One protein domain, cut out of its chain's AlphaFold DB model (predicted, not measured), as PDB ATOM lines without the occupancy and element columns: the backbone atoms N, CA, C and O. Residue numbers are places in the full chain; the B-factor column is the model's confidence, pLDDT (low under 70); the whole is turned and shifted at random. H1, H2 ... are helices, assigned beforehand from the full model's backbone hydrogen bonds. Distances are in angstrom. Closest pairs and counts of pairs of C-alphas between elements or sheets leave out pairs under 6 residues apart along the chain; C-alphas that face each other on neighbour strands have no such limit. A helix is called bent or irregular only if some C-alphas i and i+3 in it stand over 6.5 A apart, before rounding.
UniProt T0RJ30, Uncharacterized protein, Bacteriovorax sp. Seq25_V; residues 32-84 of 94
ATOM      1  N   GLU A  32      37.811 152.966  17.764       72.25
ATOM      2  CA  GLU A  32      38.961 153.826  17.459       72.25
ATOM      3  C   GLU A  32      38.527 155.254  17.089       72.25
ATOM      4  O   GLU A  32      39.232 156.231  17.349       72.25
ATOM      5  N   ASN A  33      37.329 155.404  16.511       77.81
ATOM      6  CA  ASN A  33      36.835 156.684  16.026       77.81
ATOM      7  C   ASN A  33      36.005 157.440  17.079       77.81
ATOM      8  O   ASN A  33      34.770 157.470  17.048       77.81
ATOM      9  N   THR A  34      36.700 158.138  17.975       85.19
ATOM     10  CA  THR A  34      36.099 159.037  18.980       85.19
ATOM     11  C   THR A  34      35.247 160.164  18.381       85.19
ATOM     12  O   THR A  34      34.390 160.720  19.075       85.19
ATOM     13  N   LEU A  35      35.409 160.491  17.090       91.06
ATOM     14  CA  LEU A  35      34.595 161.508  16.419       91.06
ATOM     15  C   LEU A  35      33.121 161.099  16.358       91.06
ATOM     16  O   LEU A  35      32.254 161.948  16.561       91.06
ATOM     17  N   ILE A  36      32.837 159.817  16.105       92.62
ATOM     18  CA  ILE A  36      31.462 159.304  16.052       92.62
ATOM     19  C   ILE A  36      30.815 159.453  17.426       92.62
ATOM     20  O   ILE A  36      29.738 160.032  17.526       92.62
ATOM     21  N   ILE A  37      31.520 159.056  18.487       93.44
ATOM     22  CA  ILE A  37      31.049 159.181  19.873       93.44
ATOM     23  C   ILE A  37      30.736 160.650  20.207       93.44
ATOM     24  O   ILE A  37      29.656 160.965  20.708       93.44
ATOM     25  N   LYS A  38      31.634 161.576  19.844       92.25
ATOM     26  CA  LYS A  38      31.432 163.021  20.037       92.25
ATOM     27  C   LYS A  38      30.227 163.565  19.284       92.25
ATOM     28  O   LYS A  38      29.475 164.374  19.822       92.25
ATOM     29  N   LYS A  39      30.043 163.158  18.031       93.94
ATOM     30  CA  LYS A  39      28.913 163.612  17.214       93.94
ATOM     31  C   LYS A  39      27.590 163.033  17.707       93.94
ATOM     32  O   LYS A  39      26.594 163.756  17.692       93.94
ATOM     33  N   THR A  40      27.591 161.798  18.197       94.19
ATOM     34  CA  THR A  40      26.441 161.188  18.869       94.19
ATOM     35  C   THR A  40      26.055 161.991  20.105       94.19
ATOM     36  O   THR A  40      24.924 162.459  20.174       94.19
ATOM     37  N   PHE A  41      27.002 162.267  21.007       93.94
ATOM     38  CA  PHE A  41      26.756 163.083  22.200       93.94
ATOM     39  C   PHE A  41      26.150 164.454  21.855       93.94
ATOM     40  O   PHE A  41      25.105 164.831  22.374       93.94
ATOM     41  N   LEU A  42      26.742 165.177  20.897       91.94
ATOM     42  CA  LEU A  42      26.221 166.475  20.451       91.94
ATOM     43  C   LEU A  42      24.825 166.397  19.822       91.94
ATOM     44  O   LEU A  42      24.082 167.375  19.860       91.94
ATOM     45  N   SER A  43      24.486 165.272  19.196       93.00
ATOM     46  CA  SER A  43      23.155 165.067  18.629       93.00
ATOM     47  C   SER A  43      22.132 164.797  19.732       93.00
ATOM     48  O   SER A  43      21.038 165.346  19.668       93.00
ATOM     49  N   LEU A  44      22.518 164.063  20.781       93.31
ATOM     50  CA  LEU A  44      21.682 163.804  21.959       93.31
ATOM     51  C   LEU A  44      21.415 165.057  22.799       93.31
ATOM     52  O   LEU A  44      20.338 165.185  23.368       93.31
ATOM     53  N   ILE A  45      22.333 166.031  22.802       90.75
ATOM     54  CA  ILE A  45      22.065 167.365  23.375       90.75
ATOM     55  C   ILE A  45      20.895 168.056  22.663       90.75
ATOM     56  O   ILE A  45      20.136 168.792  23.288       90.75
ATOM     57  N   LYS A  46      20.764 167.861  21.346       88.69
ATOM     58  CA  LYS A  46      19.703 168.492  20.550       88.69
ATOM     59  C   LYS A  46      18.382 167.736  20.649       88.69
ATOM     60  O   LYS A  46      17.334 168.370  20.671       88.69
ATOM     61  N   ASP A  47      18.449 166.409  20.660       89.69
ATOM     62  CA  ASP A  47      17.301 165.514  20.777       89.69
ATOM     63  C   ASP A  47      17.710 164.244  21.533       89.69
ATOM     64  O   ASP A  47      18.399 163.374  20.997       89.69
ATOM     65  N   SER A  48      17.268 164.148  22.786       89.56
ATOM     66  CA  SER A  48      17.571 163.043  23.697       89.56
ATOM     67  C   SER A  48      16.474 161.974  23.744       89.56
ATOM     68  O   SER A  48      16.428 161.197  24.693       89.56
ATOM     69  N   THR A  49      15.544 161.954  22.785       89.00
ATOM     70  CA  THR A  49      14.414 161.007  22.816       89.00
ATOM     71  C   THR A  49      14.705 159.694  22.101       89.00
ATOM     72  O   THR A  49      14.097 158.673  22.412       89.00
ATOM     73  N   ASN A  50      15.603 159.702  21.113       90.69
ATOM     74  CA  ASN A  50      15.836 158.555  20.246       90.69
ATOM     75  C   ASN A  50      17.234 158.583  19.596       90.69
ATOM     76  O   ASN A  50      17.958 159.575  19.641       90.69
ATOM     77  N   CYS A  51      17.599 157.485  18.931       92.44
ATOM     78  CA  CYS A  51      18.874 157.327  18.225       92.44
ATOM     79  C   CYS A  51      18.729 157.383  16.700       92.44
ATOM     80  O   CYS A  51      19.540 156.788  15.996       92.44
ATOM     81  N   SER A  52      17.696 158.037  16.165       91.88
ATOM     82  CA  SER A  52      17.428 158.066  14.715       91.88
ATOM     83  C   SER A  52      18.447 158.887  13.916       91.88
ATOM     84  O   SER A  52      18.541 158.740  12.699       91.88
ATOM     85  N   ASN A  53      19.238 159.733  14.583       93.00
ATOM     86  CA  ASN A  53      20.240 160.550  13.912       93.00
ATOM     87  C   ASN A  53      21.373 159.700  13.298       93.00
ATOM     88  O   ASN A  53      21.710 158.614  13.775       93.00
ATOM     89  N   THR A  54      22.011 160.237  12.256       94.25
ATOM     90  CA  THR A  54      23.046 159.544  11.474       94.25
ATOM     91  C   THR A  54      24.217 159.031  12.315       94.25
ATOM     92  O   THR A  54      24.725 157.945  12.050       94.25
ATOM     93  N   PHE A  55      24.658 159.785  13.325       93.94
ATOM     94  CA  PHE A  55      25.830 159.417  14.124       93.94
ATOM     95  C   PHE A  55      25.507 158.360  15.176       93.94
ATOM     96  O   PHE A  55      26.290 157.432  15.351       93.94
ATOM     97  N   SER A  56      24.336 158.436  15.807       93.31
ATOM     98  CA  SER A  56      23.836 157.395  16.698       93.31
ATOM     99  C   SER A  56      23.626 156.088  15.937       93.31
ATOM    100  O   SER A  56      24.056 155.044  16.409       93.31
ATOM    101  N   GLN A  57      23.059 156.132  14.729       94.88
ATOM    102  CA  GLN A  57      22.940 154.943  13.878       94.88
ATOM    103  C   GLN A  57      24.312 154.379  13.483       94.88
ATOM    104  O   GLN A  57      24.525 153.172  13.567       94.88
ATOM    105  N   ALA A  58      25.271 155.235  13.115       93.50
ATOM    106  CA  ALA A  58      26.636 154.802  12.818       93.50
ATOM    107  C   ALA A  58      27.325 154.174  14.042       93.50
ATOM    108  O   ALA A  58      28.028 153.175  13.903       93.50
ATOM    109  N   LEU A  59      27.097 154.730  15.234       93.06
ATOM    110  CA  LEU A  59      27.609 154.198  16.490       93.06
ATOM    111  C   LEU A  59      27.041 152.799  16.767       93.06
ATOM    112  O   LEU A  59      27.813 151.880  17.012       93.06
ATOM    113  N   LEU A  60      25.719 152.626  16.664       93.81
ATOM    114  CA  LEU A  60      25.041 151.337  16.859       93.81
ATOM    115  C   LEU A  60      25.448 150.299  15.798       93.81
ATOM    116  O   LEU A  60      25.539 149.108  16.083       93.81
ATOM    117  N   ALA A  61      25.731 150.739  14.570       92.50
ATOM    118  CA  ALA A  61      26.193 149.856  13.504       92.50
ATOM    119  C   ALA A  61      27.630 149.357  13.731       92.50
ATOM    120  O   ALA A  61      27.933 148.200  13.436       92.50
ATOM    121  N   GLN A  62      28.517 150.219  14.240       91.19
ATOM    122  CA  GLN A  62      29.907 149.857  14.544       91.19
ATOM    123  C   GLN A  62      30.034 149.112  15.868       91.19
ATOM    124  O   GLN A  62      30.926 148.282  16.022       91.19
ATOM    125  N   CYS A  63      29.128 149.383  16.800       90.00
ATOM    126  CA  CYS A  63      29.150 148.820  18.125       90.00
ATOM    127  C   CYS A  63      27.901 147.989  18.410       90.00
ATOM    128  O   CYS A  63      26.903 148.484  18.925       90.00
ATOM    129  N   LYS A  64      27.969 146.697  18.084       87.50
ATOM    130  CA  LYS A  64      26.825 145.780  18.215       87.50
ATOM    131  C   LYS A  64      26.455 145.442  19.661       87.50
ATOM    132  O   LYS A  64      25.366 144.931  19.893       87.50
ATOM    133  N   GLU A  65      27.354 145.698  20.607       88.44
ATOM    134  CA  GLU A  65      27.146 145.417  22.032       88.44
ATOM    135  C   GLU A  65      26.329 146.505  22.741       88.44
ATOM    136  O   GLU A  65      25.855 146.285  23.853       88.44
ATOM    137  N   ILE A  66      26.120 147.662  22.102       92.00
ATOM    138  CA  ILE A  66      25.317 148.753  22.658       92.00
ATOM    139  C   ILE A  66      23.978 148.879  21.930       92.00
ATOM    140  O   ILE A  66      23.875 148.760  20.710       92.00
ATOM    141  N   THR A  67      22.931 149.166  22.697       94.94
ATOM    142  CA  THR A  67      21.592 149.459  22.179       94.94
ATOM    143  C   THR A  67      21.320 150.960  22.229       94.94
ATOM    144  O   THR A  67      22.002 151.703  22.936       94.94
ATOM    145  N   CYS A  68      20.299 151.425  21.502       94.62
ATOM    146  CA  CYS A  68      19.887 152.826  21.602       94.62
ATOM    147  C   CYS A  68      19.521 153.210  23.043       94.62
ATOM    148  O   CYS A  68      19.948 154.251  23.529       94.62
ATOM    149  N   GLU A  69      18.784 152.341  23.733       95.31
ATOM    150  CA  GLU A  69      18.423 152.525  25.138       95.31
ATOM    151  C   GLU A  69      19.663 152.680  26.028       95.31
ATOM    152  O   GLU A  69      19.750 153.626  26.803       95.31
ATOM    153  N   SER A  70      20.675 151.824  25.845       94.62
ATOM    154  CA  SER A  70      21.943 151.934  26.571       94.62
ATOM    155  C   SER A  70      22.649 153.267  26.305       94.62
ATOM    156  O   SER A  70      23.105 153.915  27.241       94.62
ATOM    157  N   VAL A  71      22.691 153.721  25.048       94.88
ATOM    158  CA  VAL A  71      23.290 155.014  24.678       94.88
ATOM    159  C   VAL A  71      22.557 156.185  25.340       94.88
ATOM    160  O   VAL A  71      23.208 157.108  25.831       94.88
ATOM    161  N   LEU A  72      21.222 156.152  25.372       95.56
ATOM    162  CA  LEU A  72      20.411 157.174  26.034       95.56
ATOM    163  C   LEU A  72      20.640 157.176  27.548       95.56
ATOM    164  O   LEU A  72      20.861 158.239  28.119       95.56
ATOM    165  N   ASN A  73      20.675 156.003  28.182       94.69
ATOM    166  CA  ASN A  73      20.954 155.884  29.615       94.69
ATOM    167  C   ASN A  73      22.342 156.436  29.958       94.69
ATOM    168  O   ASN A  73      22.460 157.281  30.838       94.69
ATOM    169  N   ILE A  74      23.376 156.070  29.193       94.00
ATOM    170  CA  ILE A  74      24.734 156.610  29.370       94.00
ATOM    171  C   ILE A  74      24.748 158.138  29.207       94.00
ATOM    172  O   ILE A  74      25.470 158.830  29.925       94.00
ATOM    173  N   TYR A  75      23.964 158.681  28.271       93.94
ATOM    174  CA  TYR A  75      23.822 160.124  28.106       93.94
ATOM    175  C   TYR A  75      23.183 160.779  29.334       93.94
ATOM    176  O   TYR A  75      23.764 161.719  29.874       93.94
ATOM    177  N   PHE A  76      22.052 160.279  29.827       92.62
ATOM    178  CA  PHE A  76      21.417 160.842  31.021       92.62
ATOM    179  C   PHE A  76      22.301 160.709  32.269       92.62
ATOM    180  O   PHE A  76      22.446 161.677  33.016       92.62
ATOM    181  N   ASP A  77      22.984 159.576  32.440       91.56
ATOM    182  CA  ASP A  77      23.970 159.377  33.506       91.56
ATOM    183  C   ASP A  77      25.109 160.390  33.416       91.56
ATOM    184  O   ASP A  77      25.545 160.926  34.434       91.56
ATOM    185  N   SER A  78      25.569 160.698  32.199       90.88
ATOM    186  CA  SER A  78      26.636 161.677  31.996       90.88
ATOM    187  C   SER A  78      26.251 163.077  32.474       90.88
ATOM    188  O   SER A  78      27.077 163.737  33.097       90.88
ATOM    189  N   LEU A  79      24.992 163.489  32.274       88.25
ATOM    190  CA  LEU A  79      24.471 164.775  32.752       88.25
ATOM    191  C   LEU A  79      24.367 164.813  34.283       88.25
ATOM    192  O   LEU A  79      24.640 165.836  34.914       88.25
ATOM    193  N   ASN A  80      23.987 163.689  34.894       83.69
ATOM    194  CA  ASN A  80      23.892 163.576  36.346       83.69
ATOM    195  C   ASN A  80      25.284 163.541  36.998       83.69
ATOM    196  O   ASN A  80      25.474 164.123  38.069       83.69
ATOM    197  N   HIS A  81      26.277 162.945  36.329       73.31
ATOM    198  CA  HIS A  81      27.642 162.811  36.835       73.31
ATOM    199  C   HIS A  81      28.372 164.155  36.970       73.31
ATOM    200  O   HIS A  81      28.984 164.412  38.007       73.31
ATOM    201  N   GLY A  82      28.278 165.048  35.976       60.47
ATOM    202  CA  GLY A  82      28.901 166.375  36.056       60.47
ATOM    203  C   GLY A  82      28.255 167.313  37.077       60.47
ATOM    204  O   GLY A  82      28.898 168.257  37.538       60.47
ATOM    205  N   SER A  83      27.009 167.043  37.483       55.56
ATOM    206  CA  SER A  83      26.283 167.865  38.458       55.56
ATOM    207  C   SER A  83      26.654 167.582  39.923       55.56
ATOM    208  O   SER A  83      26.244 168.331  40.808       55.56
ATOM    209  N   GLY A  84      27.396 166.500  40.206       52.88
ATOM    210  CA  GLY A  84      27.627 166.013  41.575       52.88
ATOM    211  C   GLY A  84      26.368 165.455  42.254       52.88
ATOM    212  O   GLY A  84      26.432 165.001  43.396       52.88
TER     213      GLY A  84
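What this domain is: This is residues 32 to 84 of the 94 residues of an uncharacterized protein of Bacteriovorax sp. Seq25_V (UniProt T0RJ30). Two helices, H1 and H2, fold back on each other as a splayed helical hairpin, and the longest helix, H3, is set crosswise to H1. The far end of H3 sticks out with the last residues, 79 to 84, which stand free. The printed part has 53 residues with three named helices, in the order H1, H2, H3, and no named strand; its class is all helix. It is compact, with a radius of gyration of the C-alphas of 10.7 A, and the C-alphas span 32 by 23 by 18 A.

How they stand to each other: Go along from the first printed residue and you meet H1, residues 34 to 46, and then H2, residues 54 to 62. These two touch and form a helical hairpin; look at Thr 40 and Ser 56, whose C-alphas, the closest of the two helices, are 5.1 A apart. They run opposite ways at a steep tilt of 44 degrees. Next comes H3, residues 68 to 82. H1 and H3 only just touch, with 3 pairs of C-alphas within 8 A, through residues 41 to 44 of H1 and 72 to 75 of H3 alone. Their closest C-alphas are those of Phe 41 and Tyr 75, 7.2 A apart, and their lines are about perpendicular, at 81 degrees. H2 and H3 are close but not clearly touching; their closest C-alphas, those of Leu 60 and Cys 68, are 7.2 A apart. H2 and H3 run opposite ways at a steep tilt of 70.0 degrees, only just short of about perpendicular. In the backbones of H2 and H3 every O i to N i+4 pair is within hydrogen-bond range; in H1, 8 of 9 are.

Where its parts are: Find C-alpha 34 at (36.099, 159.037, 18.980); from there H1 runs 19.0 A to C-alpha 46. H2 begins at C-alpha 54, at (23.046, 159.544, 11.474), and measures 12.3 A to C-alpha 62. H3 runs 21.8 A from C-alpha 68 to C-alpha 82, which you find at (28.901, 166.375, 36.056). None of the three helices is bent.

The domain as a whole: The two C-alphas farthest apart are those of Ala 61 and Gly 84, 32.4 A, while the first and last printed C-alphas, those of Glu 32 and Gly 84, are 29.3 A apart. The printed part has no cut. The link from H1 to H2, with 7 residues between them, is short, and the link from H2 to H3, with 5, is tight. In the B-factor column the mean pLDDT of the printed part is 89.1; look at residues 82 to 84 for values under 70, where the model's confidence is low.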